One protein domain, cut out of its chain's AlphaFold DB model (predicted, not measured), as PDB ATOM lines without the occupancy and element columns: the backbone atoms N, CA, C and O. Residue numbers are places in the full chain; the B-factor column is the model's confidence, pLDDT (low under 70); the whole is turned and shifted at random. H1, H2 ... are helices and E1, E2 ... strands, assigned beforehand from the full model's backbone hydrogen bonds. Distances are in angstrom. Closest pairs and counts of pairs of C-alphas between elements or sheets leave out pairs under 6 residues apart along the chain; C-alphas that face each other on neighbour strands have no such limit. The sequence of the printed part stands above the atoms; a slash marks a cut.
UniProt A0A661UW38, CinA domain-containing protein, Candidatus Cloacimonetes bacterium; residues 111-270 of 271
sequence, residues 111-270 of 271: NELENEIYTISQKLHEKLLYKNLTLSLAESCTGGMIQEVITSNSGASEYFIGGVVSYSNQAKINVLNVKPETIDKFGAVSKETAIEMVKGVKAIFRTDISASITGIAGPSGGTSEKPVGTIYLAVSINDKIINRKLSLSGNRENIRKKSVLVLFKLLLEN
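What this domain is: This is residues 111 to 270 of the 271 residues of the protein "CinA domain-containing protein" of Candidatus Cloacimonetes bacterium (UniProt A0A661UW38). A twisted sheet of five strands makes the middle of three layers: H5 slants across one face with H3 packed on it, and H2 and H6 cover the other face. H1, the longest helix, packs on H2 and H6, and H4 packs on one end of H5, off the sheet. Printed are 160 residues with six named helices and five named strands, in the order H1 E1 H2 E2 H3 H4 H5 E3 E4 E5 H6; the class is mixed, helices and strands. The sheet, ordered E2 E1 E3 E4 E5, is mixed; the whole is compact, with a radius of gyration of the C-alphas of 14.6 A and spans of 43 by 35 by 21 A.

How they stand to each other: Start with H1, residues 111 to 131, which touches H6, residues 252 to 270, at a shallow tilt of 29 degrees; their closest C-alphas are those of Ile 117 and Leu 261, 5.2 A apart. With residues 118 to 125 alone H1 touches H2, residues 145 to 151, closest at the C-alphas of Ser 121 and Ile 150, 6.6 A. Next, E1, residues 135 to 139, H2 and E2, residues 160 to 165, make a strand-helix-strand unit, two parallel neighbour strands with a helix between, its crossover right-handed; look for N 164 and O 137, 2.8 A apart. Go on to H3, residues 169 to 176, which touches H5, residues 191 to 205, at the C-alphas of Leu 176 and Gly 200, 4.2 A. H4, residues 180 to 186, is not on the sheet and forms a helical hairpin with H5. E3, residues 209 to 215, is parallel to E1, with N 138 and O 211 2.8 A apart. E3, E4, residues 230 to 237, and E5, residues 240 to 247, form a meander of two hairpins, each strand the antiparallel neighbour of the one before; find N 212 and O 234 at 2.8 A and N 235 and O 242 at 2.8 A. H5 lies over E1, E3 and E4 at a height over the sheet of 7.2 A; H6, on the opposite face, has a height of 8.9 A. Every O i to N i+4 pair is within hydrogen-bond range in H1 to H5, and 14 of 15 in H6.

Where its parts are: Find C-alpha 111 at (142.116, 205.994, 186.682); from there H1 runs 29.7 A to C-alpha 131. H5 is 21.5 A long, E3 20.7 A, E4 23.6 A and E5 23.7 A. H6 runs 27.5 A to C-alpha 270 at (151.680, 183.044, 177.210).

The domain as a whole: The C-alphas farthest apart, of Tyr 130 and Ser 224, are 44.2 A apart. The printed part has no cut; the link from E3 to E4, residues 216 to 229, is long. Mean pLDDT of the printed part is 94.6, and residue 111 is under 70.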
ATOM      1  N   ASN A 111     141.964 205.921 188.129       64.06
ATOM      2  CA  ASN A 111     142.116 205.994 186.682       64.06
ATOM      3  C   ASN A 111     143.389 205.312 186.161       64.06
ATOM      4  O   ASN A 111     143.308 204.669 185.130       64.06
ATOM      5  N   GLU A 112     144.560 205.409 186.800       80.62
ATOM      6  CA  GLU A 112     145.791 204.848 186.200       80.62
ATOM      7  C   GLU A 112     145.778 203.317 186.150       80.62
ATOM      8  O   GLU A 112     146.024 202.730 185.097       80.62
ATOM      9  N   LEU A 113     145.440 202.667 187.270       86.06
ATOM     10  CA  LEU A 113     145.353 201.208 187.330       86.06
ATOM     11  C   LEU A 113     144.210 200.686 186.453       86.06
ATOM     12  O   LEU A 113     144.372 199.670 185.781       86.06
ATOM     13  N   GLU A 114     143.062 201.364 186.444       85.69
ATOM     14  CA  GLU A 114     141.954 201.004 185.557       85.69
ATOM     15  C   GLU A 114     142.320 201.195 184.085       85.69
ATOM     16  O   GLU A 114     142.109 200.284 183.291       85.69
ATOM     17  N   ASN A 115     142.935 202.321 183.718       85.25
ATOM     18  CA  ASN A 115     143.418 202.573 182.361       85.25
ATOM     19  C   ASN A 115     144.432 201.513 181.932       85.25
ATOM     20  O   ASN A 115     144.385 201.043 180.794       85.25
ATOM     21  N   GLU A 116     145.329 201.097 182.829       92.06
ATOM     22  CA  GLU A 116     146.264 200.012 182.552       92.06
ATOM     23  C   GLU A 116     145.519 198.687 182.337       92.06
ATOM     24  O   GLU A 116     145.786 197.987 181.361       92.06
ATOM     25  N   ILE A 117     144.539 198.361 183.186       94.75
ATOM     26  CA  ILE A 117     143.685 197.176 183.026       94.75
ATOM     27  C   ILE A 117     142.975 197.193 181.669       94.75
ATOM     28  O   ILE A 117     143.049 196.194 180.952       94.75
ATOM     29  N   TYR A 118     142.343 198.305 181.284       89.38
ATOM     30  CA  TYR A 118     141.671 198.439 179.990       89.38
ATOM     31  C   TYR A 118     142.654 198.326 178.824       89.38
ATOM     32  O   TYR A 118     142.393 197.590 177.879       89.38
ATOM     33  N   THR A 119     143.819 198.968 178.916       90.62
ATOM     34  CA  THR A 119     144.856 198.903 177.876       90.62
ATOM     35  C   THR A 119     145.356 197.472 177.672       90.62
ATOM     36  O   THR A 119     145.493 197.006 176.541       90.62
ATOM     37  N   ILE A 120     145.639 196.745 178.757       96.38
ATOM     38  CA  ILE A 120     146.078 195.348 178.664       96.38
ATOM     39  C   ILE A 120     144.919 194.442 178.208       96.38
ATOM     40  O   ILE A 120     145.151 193.528 177.419       96.38
ATOM     41  N   SER A 121     143.684 194.716 178.639       95.81
ATOM     42  CA  SER A 121     142.472 194.016 178.190       95.81
ATOM     43  C   SER A 121     142.269 194.143 176.677       95.81
ATOM     44  O   SER A 121     142.050 193.133 176.014       95.81
ATOM     45  N   GLN A 122     142.435 195.342 176.110       89.62
ATOM     46  CA  GLN A 122     142.348 195.581 174.666       89.62
ATOM     47  C   GLN A 122     143.430 194.824 173.889       89.62
ATOM     48  O   GLN A 122     143.132 194.145 172.910       89.62
ATOM     49  N   LYS A 123     144.680 194.842 174.366       93.00
ATOM     50  CA  LYS A 123     145.764 194.058 173.745       93.00
ATOM     51  C   LYS A 123     145.479 192.558 173.774       93.00
ATOM     52  O   LYS A 123     145.760 191.848 172.811       93.00
ATOM     53  N   LEU A 124     144.940 192.061 174.889       97.25
ATOM     54  CA  LEU A 124     144.543 190.663 175.023       97.25
ATOM     55  C   LEU A 124     143.390 190.325 174.068       97.25
ATOM     56  O   LEU A 124     143.450 189.301 173.394       97.25
ATOM     57  N   HIS A 125     142.388 191.197 173.982       88.88
ATOM     58  CA  HIS A 125     141.250 191.091 173.075       88.88
ATOM     59  C   HIS A 125     141.696 190.957 171.612       88.88
ATOM     60  O   HIS A 125     141.374 189.965 170.961       88.88
ATOM     61  N   GLU A 126     142.512 191.894 171.121       88.38
ATOM     62  CA  GLU A 126     143.048 191.869 169.754       88.38
ATOM     63  C   GLU A 126     143.834 190.584 169.473       88.38
ATOM     64  O   GLU A 126     143.669 189.956 168.426       88.38
ATOM     65  N   LYS A 127     144.664 190.150 170.429       95.19
ATOM     66  CA  LYS A 127     145.496 188.953 170.274       95.19
ATOM     67  C   LYS A 127     144.672 187.664 170.240       95.19
ATOM     68  O   LYS A 127     145.001 186.767 169.465       95.19
ATOM     69  N   LEU A 128     143.617 187.566 171.050       94.25
ATOM     70  CA  LEU A 128     142.709 186.413 171.063       94.25
ATOM     71  C   LEU A 128     141.902 186.319 169.767       94.25
ATOM     72  O   LEU A 128     141.839 185.236 169.187       94.25
ATOM     73  N   LEU A 129     141.377 187.446 169.271       86.62
ATOM     74  CA  LEU A 129     140.700 187.506 167.973       86.62
ATOM     75  C   LEU A 129     141.640 187.116 166.829       86.62
ATOM     76  O   LEU A 129     141.305 186.254 166.022       86.62
ATOM     77  N   TYR A 130     142.842 187.698 166.787       92.81
ATOM     78  CA  TYR A 130     143.822 187.418 165.736       92.81
ATOM     79  C   TYR A 130     144.228 185.939 165.686       92.81
ATOM     80  O   TYR A 130     144.410 185.378 164.608       92.81
ATOM     81  N   LYS A 131     144.368 185.298 166.853       93.38
ATOM     82  CA  LYS A 131     144.727 183.877 166.957       93.38
ATOM     83  C   LYS A 131     143.533 182.925 166.901       93.38
ATOM     84  O   LYS A 131     143.756 181.718 166.910       93.38
ATOM     85  N   ASN A 132     142.307 183.448 166.846       93.12
ATOM     86  CA  ASN A 132     141.069 182.675 166.906       93.12
ATOM     87  C   ASN A 132     141.032 181.704 168.107       93.12
ATOM     88  O   ASN A 132     140.695 180.532 167.957       93.12
ATOM     89  N   LEU A 133     141.455 182.181 169.284       95.81
ATOM     90  CA  LEU A 133     141.511 181.391 170.519       95.81
ATOM     91  C   LEU A 133     140.348 181.745 171.436       95.81
ATOM     92  O   LEU A 133     140.105 182.918 171.696       95.81
ATOM     93  N   THR A 134     139.705 180.734 172.007       97.81
ATOM     94  CA  THR A 134     138.602 180.885 172.960       97.81
ATOM     95  C   THR A 134     139.077 180.927 174.418       97.81
ATOM     96  O   THR A 134     140.077 180.310 174.791       97.81
ATOM     97  N   LEU A 135     138.342 181.642 175.276       98.62
ATOM     98  CA  LEU A 135     138.661 181.874 176.687       98.62
ATOM     99  C   LEU A 135     137.460 181.596 177.604       98.62
ATOM    100  O   LEU A 135     136.345 182.049 177.338       98.62
ATOM    101  N   SER A 136     137.710 180.925 178.732       98.69
ATOM    102  CA  SER A 136     136.766 180.799 179.853       98.69
ATOM    103  C   SER A 136     137.402 181.128 181.210       98.69
ATOM    104  O   SER A 136     138.625 181.067 181.366       98.69
ATOM    105  N   LEU A 137     136.587 181.511 182.203       98.50
ATOM    106  CA  LEU A 137     137.079 182.031 183.490       98.50
ATOM    107  C   LEU A 137     136.388 181.467 184.733       98.50
ATOM    108  O   LEU A 137     135.167 181.428 184.805       98.50
ATOM    109  N   ALA A 138     137.162 181.134 185.764       98.81
ATOM    110  CA  ALA A 138     136.674 180.825 187.108       98.81
ATOM    111  C   ALA A 138     137.125 181.885 188.125       98.81
ATOM    112  O   ALA A 138     138.297 181.969 188.486       98.81
ATOM    113  N   GLU A 139     136.194 182.681 188.641       98.69
ATOM    114  CA  GLU A 139     136.477 183.754 189.592       98.69
ATOM    115  C   GLU A 139     136.002 183.429 191.008       98.69
ATOM    116  O   GLU A 139     134.919 182.890 191.215       98.69
ATOM    117  N   SER A 140     136.779 183.837 192.013       97.75
ATOM    118  CA  SER A 140     136.331 183.891 193.407       97.75
ATOM    119  C   SER A 140     136.401 185.332 193.921       97.75
ATOM    120  O   SER A 140     135.431 186.076 193.806       97.75
ATOM    121  N   CYS A 141     137.544 185.784 194.447       95.75
ATOM    122  CA  CYS A 141     137.654 187.078 195.137       95.75
ATOM    123  C   CYS A 141     137.432 188.318 194.251       95.75
ATOM    124  O   CYS A 141     137.132 189.391 194.774       95.75
ATOM    125  N   THR A 142     137.548 188.192 192.928       97.69
ATOM    126  CA  THR A 142     137.255 189.259 191.958       97.69
ATOM    127  C   THR A 142     135.775 189.378 191.620       97.69
ATOM    128  O   THR A 142     135.366 190.444 191.175       97.69
ATOM    129  N   GLY A 143     134.949 188.371 191.916       96.19
ATOM    130  CA  GLY A 143     133.489 188.487 191.887       96.19
ATOM    131  C   GLY A 143     132.880 188.867 190.533       96.19
ATOM    132  O   GLY A 143     131.863 189.551 190.531       96.19
ATOM    133  N   GLY A 144     133.500 188.488 189.412       97.56
ATOM    134  CA  GLY A 144     133.016 188.826 188.068       97.56
ATOM    135  C   GLY A 144     133.713 190.031 187.434       97.56
ATOM    136  O   GLY A 144     133.429 190.354 186.288       97.56
ATOM    137  N   MET A 145     134.627 190.699 188.149       97.81
ATOM    138  CA  MET A 145     135.345 191.876 187.642       97.81
ATOM    139  C   MET A 145     136.180 191.554 186.397       97.81
ATOM    140  O   MET A 145     136.283 192.379 185.501       97.81
ATOM    141  N   ILE A 146     136.768 190.358 186.303       98.38
ATOM    142  CA  ILE A 146     137.569 190.001 185.122       98.38
ATOM    143  C   ILE A 146     136.647 189.813 183.912       98.38
ATOM    144  O   ILE A 146     136.939 190.309 182.826       98.38
ATOM    145  N   GLN A 147     135.528 189.114 184.110       98.19
ATOM    146  CA  GLN A 147     134.519 188.911 183.071       98.19
ATOM    147  C   GLN A 147     133.913 190.232 182.599       98.19
ATOM    148  O   GLN A 147     133.801 190.449 181.396       98.19
ATOM    149  N   GLU A 148     133.582 191.132 183.524       97.38
ATOM    150  CA  GLU A 148     133.085 192.471 183.207       97.38
ATOM    151  C   GLU A 148     134.073 193.232 182.317       97.38
ATOM    152  O   GLU A 148     133.699 193.639 181.216       97.38
ATOM    153  N   VAL A 149     135.355 193.291 182.691       95.75
ATOM    154  CA  VAL A 149     136.372 193.957 181.866       95.75
ATOM    155  C   VAL A 149     136.550 193.290 180.495       95.75
ATOM    156  O   VAL A 149     136.698 193.993 179.496       95.75
ATOM    157  N   ILE A 150     136.500 191.958 180.393       95.62
ATOM    158  CA  ILE A 150     136.576 191.272 179.090       95.62
ATOM    159  C   ILE A 150     135.390 191.662 178.211       95.62
ATOM    160  O   ILE A 150     135.586 192.082 177.073       95.62
ATOM    161  N   THR A 151     134.176 191.546 178.754       92.25
ATOM    162  CA  THR A 151     132.926 191.815 178.027       92.25
ATOM    163  C   THR A 151     132.693 193.293 177.721       92.25
ATOM    164  O   THR A 151     131.847 193.609 176.887       92.25
ATOM    165  N   SER A 152     133.461 194.197 178.337       89.12
ATOM    166  CA  SER A 152     133.468 195.620 177.985       89.12
ATOM    167  C   SER A 152     134.074 195.890 176.600       89.12
ATOM    168  O   SER A 152     133.754 196.904 175.977       89.12
ATOM    169  N   ASN A 153     134.900 194.972 176.077       77.62
ATOM    170  CA  ASN A 153     135.408 195.057 174.712       77.62
ATOM    171  C   ASN A 153     134.325 194.619 173.715       77.62
ATOM    172  O   ASN A 153     133.815 193.496 173.774       77.62
ATOM    173  N   SER A 154     134.002 195.486 172.755       84.88
ATOM    174  CA  SER A 154     133.108 195.127 171.650       84.88
ATOM    175  C   SER A 154     133.665 193.930 170.875       84.88
ATOM    176  O   SER A 154     134.853 193.892 170.581       84.88
ATOM    177  N   GLY A 155     132.823 192.946 170.552       83.88
ATOM    178  CA  GLY A 155     133.255 191.710 169.884       83.88
ATOM    179  C   GLY A 155     133.823 190.639 170.822       83.88
ATOM    180  O   GLY A 155     134.249 189.589 170.352       83.88
ATOM    181  N   ALA A 156     133.797 190.839 172.149       83.19
ATOM    182  CA  ALA A 156     134.246 189.818 173.103       83.19
ATOM    183  C   ALA A 156     133.514 188.468 172.969       83.19
ATOM    184  O   ALA A 156     134.076 187.439 173.332       83.19
ATOM    185  N   SER A 157     132.298 188.454 172.411       92.75
ATOM    186  CA  SER A 157     131.525 187.236 172.133       92.75
ATOM    187  C   SER A 157     132.205 186.260 171.169       92.75
ATOM    188  O   SER A 157     131.847 185.088 171.172       92.75
ATOM    189  N   GLU A 158     133.165 186.714 170.361       89.25
ATOM    190  CA  GLU A 158     133.882 185.857 169.405       89.25
ATOM    191  C   GLU A 158     134.879 184.906 170.088       89.25
ATOM    192  O   GLU A 158     135.171 183.839 169.557       89.25
ATOM    193  N   TYR A 159     135.394 185.255 171.275       94.94
ATOM    194  CA  TYR A 159     136.359 184.412 171.996       94.94
ATOM    195  C   TYR A 159     135.958 184.088 173.431       94.94
ATOM    196  O   TYR A 159     136.330 183.035 173.948       94.94
ATOM    197  N   PHE A 160     135.249 184.978 174.125       98.12
ATOM    198  CA  PHE A 160     134.894 184.761 175.518       98.12
ATOM    199  C   PHE A 160     133.617 183.926 175.607       98.12
ATOM    200  O   PHE A 160     132.511 184.426 175.414       98.12
ATOM    201  N   ILE A 161     133.781 182.638 175.914       98.12
ATOM    202  CA  ILE A 161     132.681 181.664 175.895       98.12
ATOM    203  C   ILE A 161     131.842 181.729 177.171       98.12
ATOM    204  O   ILE A 161     130.634 181.498 177.143       98.12
ATOM    205  N   GLY A 162     132.464 182.051 178.303       96.25
ATOM    206  CA  GLY A 162     131.756 182.185 179.566       96.25
ATOM    207  C   GLY A 162     132.648 182.036 180.785       96.25
ATOM    208  O   GLY A 162     133.853 181.782 180.704       96.25
ATOM    209  N   GLY A 163     132.040 182.203 181.952       98.19
ATOM    210  CA  GLY A 163     132.741 182.059 183.213       98.19
ATOM    211  C   GLY A 163     131.832 181.677 184.368       98.19
ATOM    212  O   GLY A 163     130.607 181.711 184.282       98.19
ATOM    213  N   VAL A 164     132.470 181.285 185.465       98.69
ATOM    214  CA  VAL A 164     131.838 180.894 186.721       98.69
ATOM    215  C   VAL A 164     132.398 181.773 187.825       98.69
ATOM    216  O   VAL A 164     133.605 181.806 188.048       98.69
ATOM    217  N   VAL A 165     131.522 182.443 188.572       98.62
ATOM    218  CA  VAL A 165     131.900 183.075 189.840       98.62
ATOM    219  C   VAL A 165     131.605 182.094 190.980       98.62
ATOM    220  O   VAL A 165     130.480 181.993 191.461       98.62
ATOM    221  N   SER A 166     132.617 181.347 191.419       96.81
ATOM    222  CA  SER A 166     132.521 180.323 192.467       96.81
ATOM    223  C   SER A 166     133.049 180.846 193.808       96.81
ATOM    224  O   SER A 166     134.140 180.477 194.257       96.81
ATOM    225  N   TYR A 167     132.298 181.741 194.460       91.06
ATOM    226  CA  TYR A 167     132.766 182.422 195.677       91.06
ATOM    227  C   TYR A 167     132.874 181.483 196.893       91.06
ATOM    228  O   TYR A 167     133.893 181.483 197.584       91.06
ATOM    229  N   SER A 168     131.868 180.635 197.131       94.56
ATOM    230  CA  SER A 168     131.858 179.683 198.254       94.56
ATOM    231  C   SER A 168     132.618 178.389 197.939       94.56
ATOM    232  O   SER A 168     132.809 178.036 196.773       94.56
ATOM    233  N   ASN A 169     133.026 177.654 198.980       93.88
ATOM    234  CA  ASN A 169     133.622 176.319 198.828       93.88
ATOM    235  C   ASN A 169     132.658 175.371 198.106       93.88
ATOM    236  O   ASN A 169     133.052 174.700 197.160       93.88
ATOM    237  N   GLN A 170     131.374 175.404 198.476       96.62
ATOM    238  CA  GLN A 170     130.354 174.583 197.832       96.62
ATOM    239  C   GLN A 170     130.199 174.905 196.343       96.62
ATOM    240  O   GLN A 170     130.033 173.996 195.541       96.62
ATOM    241  N   ALA A 171     130.283 176.180 195.947       96.94
ATOM    242  CA  ALA A 171     130.227 176.555 194.536       96.94
ATOM    243  C   ALA A 171     131.448 176.036 193.762       96.94
ATOM    244  O   ALA A 171     131.302 175.565 192.636       96.94
ATOM    245  N   LYS A 172     132.644 176.079 194.368       98.19
ATOM    246  CA  LYS A 172     133.861 175.495 193.779       98.19
ATOM    247  C   LYS A 172     133.700 173.987 193.570       98.19
ATOM    248  O   LYS A 172     134.018 173.494 192.493       98.19
ATOM    249  N   ILE A 173     133.160 173.281 194.562       98.06
ATOM    250  CA  ILE A 173     132.932 171.832 194.493       98.06
ATOM    251  C   ILE A 173     131.855 171.500 193.453       98.06
ATOM    252  O   ILE A 173     132.116 170.767 192.510       98.06
ATOM    253  N   ASN A 174     130.661 172.081 193.578       98.06
ATOM    254  CA  ASN A 174     129.500 171.683 192.777       98.06
ATOM    255  C   ASN A 174     129.596 172.098 191.311       98.06
ATOM    256  O   ASN A 174     129.098 171.388 190.447       98.06
ATOM    257  N   VAL A 175     130.156 173.279 191.038       98.31
ATOM    258  CA  VAL A 175     130.172 173.831 189.678       98.31
ATOM    259  C   VAL A 175     131.477 173.488 188.979       98.31
ATOM    260  O   VAL A 175     131.458 173.052 187.836       98.31
ATOM    261  N   LEU A 176     132.612 173.669 189.659       98.56
ATOM    262  CA  LEU A 176     133.939 173.498 189.061       98.56
ATOM    263  C   LEU A 176     134.570 172.134 189.363       98.56
ATOM    264  O   LEU A 176     135.706 171.907 188.960       98.56
ATOM    265  N   ASN A 177     133.863 171.232 190.050       98.38
ATOM    266  CA  ASN A 177     134.377 169.917 190.446       98.38
ATOM    267  C   ASN A 177     135.710 169.997 191.214       98.38
ATOM    268  O   ASN A 177     136.553 169.104 191.098       98.38
ATOM    269  N   VAL A 178     135.913 171.071 191.989       98.69
ATOM    270  CA  VAL A 178     137.011 171.128 192.963       98.69
ATOM    271  C   VAL A 178     136.766 170.042 193.999       98.69
ATOM    272  O   VAL A 178     135.658 169.897 194.514       98.69
ATOM    273  N   LYS A 179     137.795 169.267 194.306       98.69
ATOM    274  CA  LYS A 179     137.696 168.160 195.245       98.69
ATOM    275  C   LYS A 179     137.497 168.693 196.666       98.69
ATOM    276  O   LYS A 179     138.257 169.578 197.077       98.69
ATOM    277  N   PRO A 180     136.531 168.169 197.442       98.12
ATOM    278  CA  PRO A 180     136.397 168.516 198.856       98.12
ATOM    279  C   PRO A 180     137.720 168.345 199.616       98.12
ATOM    280  O   PRO A 180     138.138 169.247 200.337       98.12
ATOM    281  N   GLU A 181     138.460 167.271 199.330       98.31
ATOM    282  CA  GLU A 181     139.736 166.957 199.980       98.31
ATOM    283  C   GLU A 181     140.814 168.016 199.700       98.31
ATOM    284  O   GLU A 181     141.681 168.272 200.541       98.31
ATOM    285  N   THR A 182     140.770 168.657 198.528       98.25
ATOM    286  CA  THR A 182     141.678 169.758 198.179       98.25
ATOM    287  C   THR A 182     141.394 170.987 199.040       98.25
ATOM    288  O   THR A 182     142.326 171.633 199.530       98.25
ATOM    289  N   ILE A 183     140.117 171.294 199.273       94.94
ATOM    290  CA  ILE A 183     139.716 172.407 200.137       94.94
ATOM    291  C   ILE A 183     140.064 172.107 201.595       94.94
ATOM    292  O   ILE A 183     140.613 172.985 202.257       94.94
ATOM    293  N   ASP A 184     139.819 170.890 202.073       95.69
ATOM    294  CA  ASP A 184     140.107 170.510 203.460       95.69
ATOM    295  C   ASP A 184     141.608 170.553 203.763       95.69
ATOM    296  O   ASP A 184     142.030 171.068 204.798       95.69
ATOM    297  N   LYS A 185     142.440 170.063 202.834       97.31
ATOM    298  CA  LYS A 185     143.892 169.973 203.033       97.31
ATOM    299  C   LYS A 185     144.630 171.287 202.785       97.31
ATOM    300  O   LYS A 185     145.581 171.598 203.497       97.31
ATOM    301  N   PHE A 186     144.250 172.036 201.750       96.62
ATOM    302  CA  PHE A 186     145.013 173.205 201.295       96.62
ATOM    303  C   PHE A 186     144.266 174.528 201.482       96.62
ATOM    304  O   PHE A 186     144.880 175.599 201.404       96.62
ATOM    305  N   GLY A 187     142.960 174.483 201.744       96.25
ATOM    306  CA  GLY A 187     142.077 175.641 201.804       96.25
ATOM    307  C   GLY A 187     141.632 176.135 200.424       96.25
ATOM    308  O   GLY A 187     142.281 175.910 199.402       96.25
ATOM    309  N   ALA A 188     140.547 176.911 200.406       94.94
ATOM    310  CA  ALA A 188     139.990 177.494 199.182       94.94
ATOM    311  C   ALA A 188     140.904 178.534 198.507       94.94
ATOM    312  O   ALA A 188     140.698 178.877 197.342       94.94
ATOM    313  N   VAL A 189     141.900 179.049 199.233       97.31
ATOM    314  CA  VAL A 189     142.930 179.962 198.725       97.31
ATOM    315  C   VAL A 189     144.265 179.226 198.725       97.31
ATOM    316  O   VAL A 189     145.032 179.264 199.694       97.31
ATOM    317  N   SER A 190     144.505 178.498 197.640       98.44
ATOM    318  CA  SER A 190     145.690 177.673 197.424       98.44
ATOM    319  C   SER A 190     145.970 177.500 195.933       98.44
ATOM    320  O   SER A 190     145.113 177.768 195.083       98.44
ATOM    321  N   LYS A 191     147.178 177.030 195.622       98.62
ATOM    322  CA  LYS A 191     147.574 176.675 194.258       98.62
ATOM    323  C   LYS A 191     146.728 175.512 193.743       98.62
ATOM    324  O   LYS A 191     146.289 175.539 192.600       98.62
ATOM    325  N   GLU A 192     146.500 174.514 194.585       98.75
ATOM    326  CA  GLU A 192     145.758 173.294 194.280       98.75
ATOM    327  C   GLU A 192     144.314 173.628 193.910       98.75
ATOM    328  O   GLU A 192     143.850 173.235 192.842       98.75
ATOM    329  N   THR A 193     143.653 174.466 194.717       98.75
ATOM    330  CA  THR A 193     142.296 174.940 194.427       98.75
ATOM    331  C   THR A 193     142.251 175.730 193.119       98.75
ATOM    332  O   THR A 193     141.367 175.492 192.304       98.75
ATOM    333  N   ALA A 194     143.209 176.631 192.860       98.81
ATOM    334  CA  ALA A 194     143.258 177.363 191.588       98.81
ATOM    335  C   ALA A 194     143.440 176.417 190.381       98.81
ATOM    336  O   ALA A 194     142.775 176.560 189.355       98.81
ATOM    337  N   ILE A 195     144.305 175.405 190.494       98.81
ATOM    338  CA  ILE A 195     144.519 174.414 189.429       98.81
ATOM    339  C   ILE A 195     143.247 173.594 189.167       98.81
ATOM    340  O   ILE A 195     142.916 173.322 188.013       98.81
ATOM    341  N   GLU A 196     142.520 173.196 190.206       98.81
ATOM    342  CA  GLU A 196     141.258 172.476 190.028       98.81
ATOM    343  C   GLU A 196     140.160 173.379 189.458       98.81
ATOM    344  O   GLU A 196     139.469 172.968 188.530       98.81
ATOM    345  N   MET A 197     140.072 174.637 189.900       98.81
ATOM    346  CA  MET A 197     139.138 175.620 189.340       98.81
ATOM    347  C   MET A 197     139.362 175.844 187.838       98.81
ATOM    348  O   MET A 197     138.394 175.869 187.077       98.81
ATOM    349  N   VAL A 198     140.619 175.987 187.390       98.69
ATOM    350  CA  VAL A 198     140.915 176.191 185.958       98.69
ATOM    351  C   VAL A 198     140.595 174.945 185.125       98.69
ATOM    352  O   VAL A 198     140.050 175.060 184.032       98.69
ATOM    353  N   LYS A 199     140.849 173.742 185.656       98.69
ATOM    354  CA  LYS A 199     140.454 172.487 184.996       98.69
ATOM    355  C   LYS A 199     138.936 172.349 184.904       98.69
ATOM    356  O   LYS A 199     138.424 171.978 183.853       98.69
ATOM    357  N   GLY A 200     138.230 172.678 185.986       98.62
ATOM    358  CA  GLY A 200     136.775 172.641 186.055       98.62
ATOM    359  C   GLY A 200     136.128 173.535 185.009       98.62
ATOM    360  O   GLY A 200     135.295 173.079 184.231       98.62
ATOM    361  N   VAL A 201     136.563 174.794 184.925       98.56
ATOM    362  CA  VAL A 201     135.979 175.732 183.961       98.56
ATOM    363  C   VAL A 201     136.317 175.369 182.515       98.56
ATOM    364  O   VAL A 201     135.442 175.450 181.653       98.56
ATOM    365  N   LYS A 202     137.530 174.850 182.261       98.12
ATOM    366  CA  LYS A 202     137.889 174.287 180.953       98.12
ATOM    367  C   LYS A 202     136.969 173.134 180.561       98.12
ATOM    368  O   LYS A 202     136.541 173.065 179.416       98.12
ATOM    369  N   ALA A 203     136.645 172.241 181.495       97.88
ATOM    370  CA  ALA A 203     135.764 171.108 181.226       97.88
ATOM    371  C   ALA A 203     134.326 171.542 180.891       97.88
ATOM    372  O   ALA A 203     133.698 170.932 180.024       97.88
ATOM    373  N   ILE A 204     133.824 172.603 181.536       98.19
ATOM    374  CA  ILE A 204     132.487 173.161 181.280       98.19
ATOM    375  C   ILE A 204     132.407 173.770 179.877       98.19
ATOM    376  O   ILE A 204     131.510 173.427 179.111       98.19
ATOM    377  N   PHE A 205     133.333 174.675 179.544       97.81
ATOM    378  CA  PHE A 205     133.219 175.511 178.341       97.81
ATOM    379  C   PHE A 205     134.045 175.027 177.149       97.81
ATOM    380  O   PHE A 205     133.833 175.507 176.042       97.81
ATOM    381  N   ARG A 206     134.962 174.074 177.355       96.56
ATOM    382  CA  ARG A 206     135.805 173.458 176.314       96.56
ATOM    383  C   ARG A 206     136.595 174.477 175.486       96.56
ATOM    384  O   ARG A 206     136.727 174.324 174.278       96.56
ATOM    385  N   THR A 207     137.110 175.505 176.150       96.69
ATOM    386  CA  THR A 207     137.881 176.577 175.516       96.69
ATOM    387  C   THR A 207     139.356 176.226 175.357       96.69
ATOM    388  O   THR A 207     139.909 175.437 176.133       96.69
ATOM    389  N   ASP A 208     140.013 176.866 174.392       96.88
ATOM    390  CA  ASP A 208     141.455 176.741 174.142       96.88
ATOM    391  C   ASP A 208     142.258 177.194 175.362       96.88
ATOM    392  O   ASP A 208     143.224 176.547 175.790       96.88
ATOM    393  N   ILE A 209     141.796 178.296 175.958       98.56
ATOM    394  CA  ILE A 209     142.376 178.924 177.131       98.56
ATOM    395  C   ILE A 209     141.347 178.943 178.253       98.56
ATOM    396  O   ILE A 209     140.172 179.246 178.057       98.56
ATOM    397  N   SER A 210     141.786 178.661 179.470       98.62
ATOM    398  CA  SER A 210     140.985 178.908 180.671       98.62
ATOM    399  C   SER A 210     141.843 179.547 181.740       98.62
ATOM    400  O   SER A 210     143.046 179.289 181.811       98.62
ATOM    401  N   ALA A 211     141.243 180.366 182.593       98.75
ATOM    402  CA  ALA A 211     141.937 180.878 183.761       98.75
ATOM    403  C   ALA A 211     141.076 180.856 185.014       98.75
ATOM    404  O   ALA A 211     139.848 180.841 184.957       98.75
ATOM    405  N   SER A 212     141.734 180.855 186.164       98.81
ATOM    406  CA  SER A 212     141.080 180.929 187.454       98.81
ATOM    407  C   SER A 212     141.812 181.839 188.429       98.81
ATOM    408  O   SER A 212     143.023 182.059 188.328       98.81
ATOM    409  N   ILE A 213     141.048 182.336 189.399       98.81
ATOM    410  CA  ILE A 213     141.548 183.150 190.496       98.81
ATOM    411  C   ILE A 213     140.839 182.818 191.811       98.81
ATOM    412  O   ILE A 213     139.610 182.830 191.916       98.81
ATOM    413  N   THR A 214     141.634 182.617 192.858       98.50
ATOM    414  CA  THR A 214     141.158 182.535 194.243       98.50
ATOM    415  C   THR A 214     142.088 183.296 195.179       98.50
ATOM    416  O   THR A 214     143.295 183.341 194.958       98.50
ATOM    417  N   GLY A 215     141.553 183.940 196.214       97.75
ATOM    418  CA  GLY A 215     142.346 184.874 197.004       97.75
ATOM    419  C   GLY A 215     141.624 185.517 198.177       97.75
ATOM    420  O   GLY A 215     140.406 185.410 198.317       97.75
ATOM    421  N   ILE A 216     142.395 186.216 199.010       96.06
ATOM    422  CA  ILE A 216     141.921 186.941 200.193       96.06
ATOM    423  C   ILE A 216     142.073 188.436 199.924       96.06
ATOM    424  O   ILE A 216     143.125 189.019 200.164       96.06
ATOM    425  N   ALA A 217     141.017 189.075 199.422       88.12
ATOM    426  CA  ALA A 217     141.047 190.512 199.149       88.12
ATOM    427  C   ALA A 217     140.873 191.383 200.413       88.12
ATOM    428  O   ALA A 217     141.100 192.581 200.355       88.12
ATOM    429  N   GLY A 218     140.487 190.818 201.559       89.00
ATOM    430  CA  GLY A 218     140.275 191.584 202.793       89.00
ATOM    431  C   GLY A 218     138.896 192.258 202.888       89.00
ATOM    432  O   GLY A 218     138.023 191.988 202.057       89.00
ATOM    433  N   PRO A 219     138.670 193.119 203.899       79.88
ATOM    434  CA  PRO A 219     139.655 193.549 204.901       79.88
ATOM    435  C   PRO A 219     139.997 192.467 205.941       79.88
ATOM    436  O   PRO A 219     141.018 192.570 206.606       79.88
ATOM    437  N   SER A 220     139.183 191.416 206.052       76.94
ATOM    438  CA  SER A 220     139.386 190.277 206.954       76.94
ATOM    439  C   SER A 220     139.653 188.968 206.192       76.94
ATOM    440  O   SER A 220     139.703 188.943 204.959       76.94
ATOM    441  N   GLY A 221     139.840 187.868 206.929       80.31
ATOM    442  CA  GLY A 221     139.986 186.516 206.372       80.31
ATOM    443  C   GLY A 221     141.423 186.092 206.058       80.31
ATOM    444  O   GLY A 221     141.625 184.981 205.581       80.31
ATOM    445  N   GLY A 222     142.409 186.956 206.321       82.56
ATOM    446  CA  GLY A 222     143.825 186.599 206.271       82.56
ATOM    447  C   GLY A 222     144.286 185.868 207.533       82.56
ATOM    448  O   GLY A 222     143.735 186.073 208.613       82.56
ATOM    449  N   THR A 223     145.328 185.057 207.394       85.94
ATOM    450  CA  THR A 223     146.087 184.454 208.500       85.94
ATOM    451  C   THR A 223     147.547 184.905 208.438       85.94
ATOM    452  O   THR A 223     147.957 185.541 207.468       85.94
ATOM    453  N   SER A 224     148.358 184.569 209.445       83.00
ATOM    454  CA  SER A 224     149.811 184.800 209.401       83.00
ATOM    455  C   SER A 224     150.473 184.119 208.193       83.00
ATOM    456  O   SER A 224     151.349 184.696 207.559       83.00
ATOM    457  N   GLU A 225     150.016 182.918 207.833       86.75
ATOM    458  CA  GLU A 225     150.533 182.146 206.694       86.75
ATOM    459  C   GLU A 225     149.990 182.620 205.335       86.75
ATOM    460  O   GLU A 225     150.672 182.534 204.307       86.75
ATOM    461  N   LYS A 226     148.744 183.106 205.309       91.38
ATOM    462  CA  LYS A 226     148.045 183.598 204.114       91.38
ATOM    463  C   LYS A 226     147.408 184.954 204.425       91.38
ATOM    464  O   LYS A 226     146.194 185.021 204.635       91.38
ATOM    465  N   PRO A 227     148.199 186.037 204.483       91.69
ATOM    466  CA  PRO A 227     147.675 187.352 204.823       91.69
ATOM    467  C   PRO A 227     146.702 187.861 203.754       91.69
ATOM    468  O   PRO A 227     146.672 187.370 202.617       91.69
ATOM    469  N   VAL A 228     145.925 188.886 204.114       93.88
ATOM    470  CA  VAL A 228     145.170 189.688 203.140       93.88
ATOM    471  C   VAL A 228     146.119 190.134 202.026       93.88
ATOM    472  O   VAL A 228     147.240 190.558 202.295       93.88
ATOM    473  N   GLY A 229     145.685 189.981 200.775       94.12
ATOM    474  CA  GLY A 229     146.525 190.169 199.596       94.12
ATOM    475  C   GLY A 229     147.064 188.880 198.983       94.12
ATOM    476  O   GLY A 229     147.619 188.930 197.886       94.12
ATOM    477  N   THR A 230     146.894 187.727 199.641       98.12
ATOM    478  CA  THR A 230     147.278 186.425 199.074       98.12
ATOM    479  C   THR A 230     146.314 186.023 197.963       98.12
ATOM    480  O   THR A 230     145.138 185.769 198.230       98.12
ATOM    481  N   ILE A 231     146.816 185.914 196.732       98.62
ATOM    482  CA  ILE A 231     146.050 185.507 195.545       98.62
ATOM    483  C   ILE A 231     146.762 184.345 194.849       98.62
ATOM    484  O   ILE A 231     147.985 184.341 194.732       98.62
ATOM    485  N   TYR A 232     145.998 183.381 194.348       98.81
ATOM    486  CA  TYR A 232     146.466 182.326 193.460       98.81
ATOM    487  C   TYR A 232     145.762 182.444 192.113       98.81
ATOM    488  O   TYR A 232     144.534 182.522 192.046       98.81
ATOM    489  N   LEU A 233     146.565 182.440 191.054       98.81
ATOM    490  CA  LEU A 233     146.132 182.395 189.665       98.81
ATOM    491  C   LEU A 233     146.524 181.051 189.058       98.81
ATOM    492  O   LEU A 233     147.618 180.548 189.334       98.81
ATOM    493  N   ALA A 234     145.680 180.516 188.183       98.69
ATOM    494  CA  ALA A 234     146.048 179.421 187.295       98.69
ATOM    495  C   ALA A 234     145.492 179.666 185.890       98.69
ATOM    496  O   ALA A 234     144.370 180.135 185.747       98.69
ATOM    497  N   VAL A 235     146.269 179.341 184.865       98.62
ATOM    498  CA  VAL A 235     145.924 179.497 183.449       98.62
ATOM    499  C   VAL A 235     146.239 178.184 182.742       98.62
ATOM    500  O   VAL A 235     147.338 177.662 182.906       98.62
ATOM    501  N   SER A 236     145.299 177.644 181.968       98.38
ATOM    502  CA  SER A 236     145.532 176.515 181.065       98.38
ATOM    503  C   SER A 236     145.557 177.007 179.624       98.38
ATOM    504  O   SER A 236     144.581 177.606 179.185       98.38
ATOM    505  N   ILE A 237     146.648 176.734 178.905       95.44
ATOM    506  CA  ILE A 237     146.834 177.021 177.472       95.44
ATOM    507  C   ILE A 237     147.424 175.757 176.844       95.44
ATOM    508  O   ILE A 237     148.436 175.256 177.339       95.44
ATOM    509  N   ASN A 238     146.807 175.219 175.785       86.62
ATOM    510  CA  ASN A 238     147.263 173.981 175.121       86.62
ATOM    511  C   ASN A 238     147.526 172.831 176.118       86.62
ATOM    512  O   ASN A 238     148.582 172.199 176.102       86.62
ATOM    513  N   ASP A 239     146.606 172.657 177.073       85.88
ATOM    514  CA  ASP A 239     146.648 171.675 178.173       85.88
ATOM    515  C   ASP A 239     147.806 171.812 179.175       85.88
ATOM    516  O   ASP A 239     147.855 171.099 180.180       85.88
ATOM    517  N   LYS A 240     148.686 172.800 178.998       95.75
ATOM    518  CA  LYS A 240     149.699 173.168 179.989       95.75
ATOM    519  C   LYS A 240     149.102 174.137 180.994       95.75
ATOM    520  O   LYS A 240     148.431 175.091 180.612       95.75
ATOM    521  N   ILE A 241     149.355 173.899 182.280       97.94
ATOM    522  CA  ILE A 241     148.861 174.754 183.365       97.94
ATOM    523  C   ILE A 241     150.008 175.566 183.957       97.94
ATOM    524  O   ILE A 241     150.954 175.019 184.522       97.94
ATOM    525  N   ILE A 242     149.872 176.884 183.884       97.75
ATOM    526  CA  ILE A 242     150.747 177.870 184.517       97.75
ATOM    527  C   ILE A 242     150.028 178.391 185.759       97.75
ATOM    528  O   ILE A 242     148.822 178.607 185.736       97.75
ATOM    529  N   ASN A 243     150.743 178.584 186.864       97.50
ATOM    530  CA  ASN A 243     150.166 179.110 188.102       97.50
ATOM    531  C   ASN A 243     151.088 180.147 188.746       97.50
ATOM    532  O   ASN A 243     152.308 180.093 188.582       97.50
ATOM    533  N   ARG A 244     150.500 181.093 189.482       97.94
ATOM    534  CA  ARG A 244     151.216 182.153 190.203       97.94
ATOM    535  C   ARG A 244     150.577 182.389 191.568       97.94
ATOM    536  O   ARG A 244     149.359 182.505 191.665       97.94
ATOM    537  N   LYS A 245     151.410 182.509 192.605       98.38
ATOM    538  CA  LYS A 245     151.032 183.079 193.905       98.38
ATOM    539  C   LYS A 245     151.427 184.552 193.912       98.38
ATOM    540  O   LYS A 245     152.554 184.873 193.545       98.38
ATOM    541  N   LEU A 246     150.525 185.419 194.353       98.00
ATOM    542  CA  LEU A 246     150.752 186.851 194.507       98.00
ATOM    543  C   LEU A 246     150.564 187.253 195.971       98.00
ATOM    544  O   LEU A 246     149.715 186.694 196.669       98.00
ATOM    545  N   SER A 247     151.327 188.261 196.383       97.44
ATOM    546  CA  SER A 247     151.175 188.965 197.656       97.44
ATOM    547  C   SER A 247     150.950 190.442 197.346       97.44
ATOM    548  O   SER A 247     151.897 191.178 197.079       97.44
ATOM    549  N   LEU A 248     149.684 190.857 197.290       95.69
ATOM    550  CA  LEU A 248     149.285 192.193 196.851       95.69
ATOM    551  C   LEU A 248     148.953 193.094 198.041       95.69
ATOM    552  O   LEU A 248     148.206 192.710 198.931       95.69
ATOM    553  N   SER A 249     149.455 194.324 198.024       90.81
ATOM    554  CA  SER A 249     149.123 195.347 199.017       90.81
ATOM    555  C   SER A 249     148.013 196.284 198.533       90.81
ATOM    556  O   SER A 249     147.858 196.540 197.329       90.81
ATOM    557  N   GLY A 250     147.269 196.844 199.487       89.00
ATOM    558  CA  GLY A 250     146.209 197.823 199.258       89.00
ATOM    559  C   GLY A 250     144.907 197.440 199.954       89.00
ATOM    560  O   GLY A 250     144.832 196.437 200.662       89.00
ATOM    561  N   ASN A 251     143.872 198.251 199.745       87.94
ATOM    562  CA  ASN A 251     142.523 197.915 200.184       87.94
ATOM    563  C   ASN A 251     141.932 196.770 199.323       87.94
ATOM    564  O   ASN A 251     142.524 196.330 198.330       87.94
ATOM    565  N   ARG A 252     140.729 196.308 199.689       90.19
ATOM    566  CA  ARG A 252     140.030 195.216 198.992       90.19
ATOM    567  C   ARG A 252     139.863 195.454 197.497       90.19
ATOM    568  O   ARG A 252     139.998 194.520 196.709       90.19
ATOM    569  N   GLU A 253     139.546 196.678 197.109       90.69
ATOM    570  CA  GLU A 253     139.325 197.039 195.717       90.69
ATOM    571  C   GLU A 253     140.630 197.033 194.919       90.69
ATOM    572  O   GLU A 253     140.709 196.366 193.888       90.69
ATOM    573  N   ASN A 254     141.686 197.652 195.447       90.62
ATOM    574  CA  ASN A 254     143.007 197.675 194.827       90.62
ATOM    575  C   ASN A 254     143.572 196.261 194.658       90.62
ATOM    576  O   ASN A 254     144.142 195.959 193.612       90.62
ATOM    577  N   ILE A 255     143.398 195.375 195.646       94.12
ATOM    578  CA  ILE A 255     143.833 193.974 195.535       94.12
ATOM    579  C   ILE A 255     143.090 193.269 194.393       94.12
ATOM    580  O   ILE A 255     143.722 192.583 193.587       94.12
ATOM    581  N   ARG A 256     141.768 193.456 194.278       97.75
ATOM    582  CA  ARG A 256     140.969 192.873 193.185       97.75
ATOM    583  C   ARG A 256     141.427 193.398 191.824       97.75
ATOM    584  O   ARG A 256     141.773 192.580 190.976       97.75
ATOM    585  N   LYS A 257     141.531 194.721 191.649       96.88
ATOM    586  CA  LYS A 257     141.978 195.366 190.397       96.88
ATOM    587  C   LYS A 257     143.389 194.917 189.990       96.88
ATOM    588  O   LYS A 257     143.591 194.449 188.874       96.88
ATOM    589  N   LYS A 258     144.356 194.935 190.916       97.88
ATOM    590  CA  LYS A 258     145.721 194.429 190.666       97.88
ATOM    591  C   LYS A 258     145.724 192.954 190.257       97.88
ATOM    592  O   LYS A 258     146.508 192.563 189.399       97.88
ATOM    593  N   SER A 259     144.842 192.139 190.837       98.31
ATOM    594  CA  SER A 259     144.723 190.729 190.455       98.31
ATOM    595  C   SER A 259     144.223 190.555 189.018       98.31
ATOM    596  O   SER A 259     144.752 189.708 188.302       98.31
ATOM    597  N   VAL A 260     143.249 191.371 188.589       98.44
ATOM    598  CA  VAL A 260     142.767 191.402 187.196       98.44
ATOM    599  C   VAL A 260     143.907 191.753 186.246       98.44
ATOM    600  O   VAL A 260     144.170 191.008 185.303       98.44
ATOM    601  N   LEU A 261     144.639 192.832 186.540       98.31
ATOM    602  CA  LEU A 261     145.768 193.273 185.723       98.31
ATOM    603  C   LEU A 261     146.825 192.173 185.555       98.31
ATOM    604  O   LEU A 261     147.257 191.889 184.439       98.31
ATOM    605  N   VAL A 262     147.244 191.550 186.662       98.50
ATOM    606  CA  VAL A 262     148.270 190.496 186.631       98.50
ATOM    607  C   VAL A 262     147.784 189.281 185.846       98.50
ATOM    608  O   VAL A 262     148.570 188.694 185.105       98.50
ATOM    609  N   LEU A 263     146.503 188.918 185.951       98.62
ATOM    610  CA  LEU A 263     145.954 187.821 185.161       98.62
ATOM    611  C   LEU A 263     145.974 188.130 183.658       98.62
ATOM    612  O   LEU A 263     146.382 187.273 182.877       98.62
ATOM    613  N   PHE A 264     145.576 189.335 183.241       98.56
ATOM    614  CA  PHE A 264     145.622 189.699 181.823       98.56
ATOM    615  C   PHE A 264     147.045 189.738 181.273       98.56
ATOM    616  O   PHE A 264     147.274 189.239 180.173       98.56
ATOM    617  N   LYS A 265     148.012 190.251 182.045       98.38
ATOM    618  CA  LYS A 265     149.433 190.193 181.673       98.38
ATOM    619  C   LYS A 265     149.903 188.747 181.510       98.38
ATOM    620  O   LYS A 265     150.471 188.408 180.478       98.38
ATOM    621  N   LEU A 266     149.571 187.880 182.469       97.81
ATOM    622  CA  LEU A 266     149.919 186.460 182.414       97.81
ATOM    623  C   LEU A 266     149.330 185.767 181.178       97.81
ATOM    624  O   LEU A 266     150.018 184.973 180.543       97.81
ATOM    625  N   LEU A 267     148.078 186.061 180.821       97.81
ATOM    626  CA  LEU A 267     147.465 185.546 179.595       97.81
ATOM    627  C   LEU A 267     148.213 186.055 178.359       97.81
ATOM    628  O   LEU A 267     148.652 185.253 177.542       97.81
ATOM    629  N   LEU A 268     148.417 187.369 178.251       97.00
ATOM    630  CA  LEU A 268     149.043 188.005 177.093       97.00
ATOM    631  C   LEU A 268     150.470 187.495 176.828       97.00
ATOM    632  O   LEU A 268     150.841 187.309 175.667       97.00
ATOM    633  N   GLU A 269     151.243 187.255 177.890       95.75
ATOM    634  CA  GLU A 269     152.614 186.729 177.842       95.75
ATOM    635  C   GLU A 269     152.701 185.288 177.317       95.75
ATOM    636  O   GLU A 269     153.744 184.898 176.800       95.75
ATOM    637  N   ASN A 270     151.634 184.491 177.452       95.12
ATOM    638  CA  ASN A 270     151.680 183.044 177.210       95.12
ATOM    639  C   ASN A 270     150.869 182.568 175.994       95.12
ATOM    640  O   ASN A 270     150.886 181.370 175.701       95.12
TER     641      ASN A 270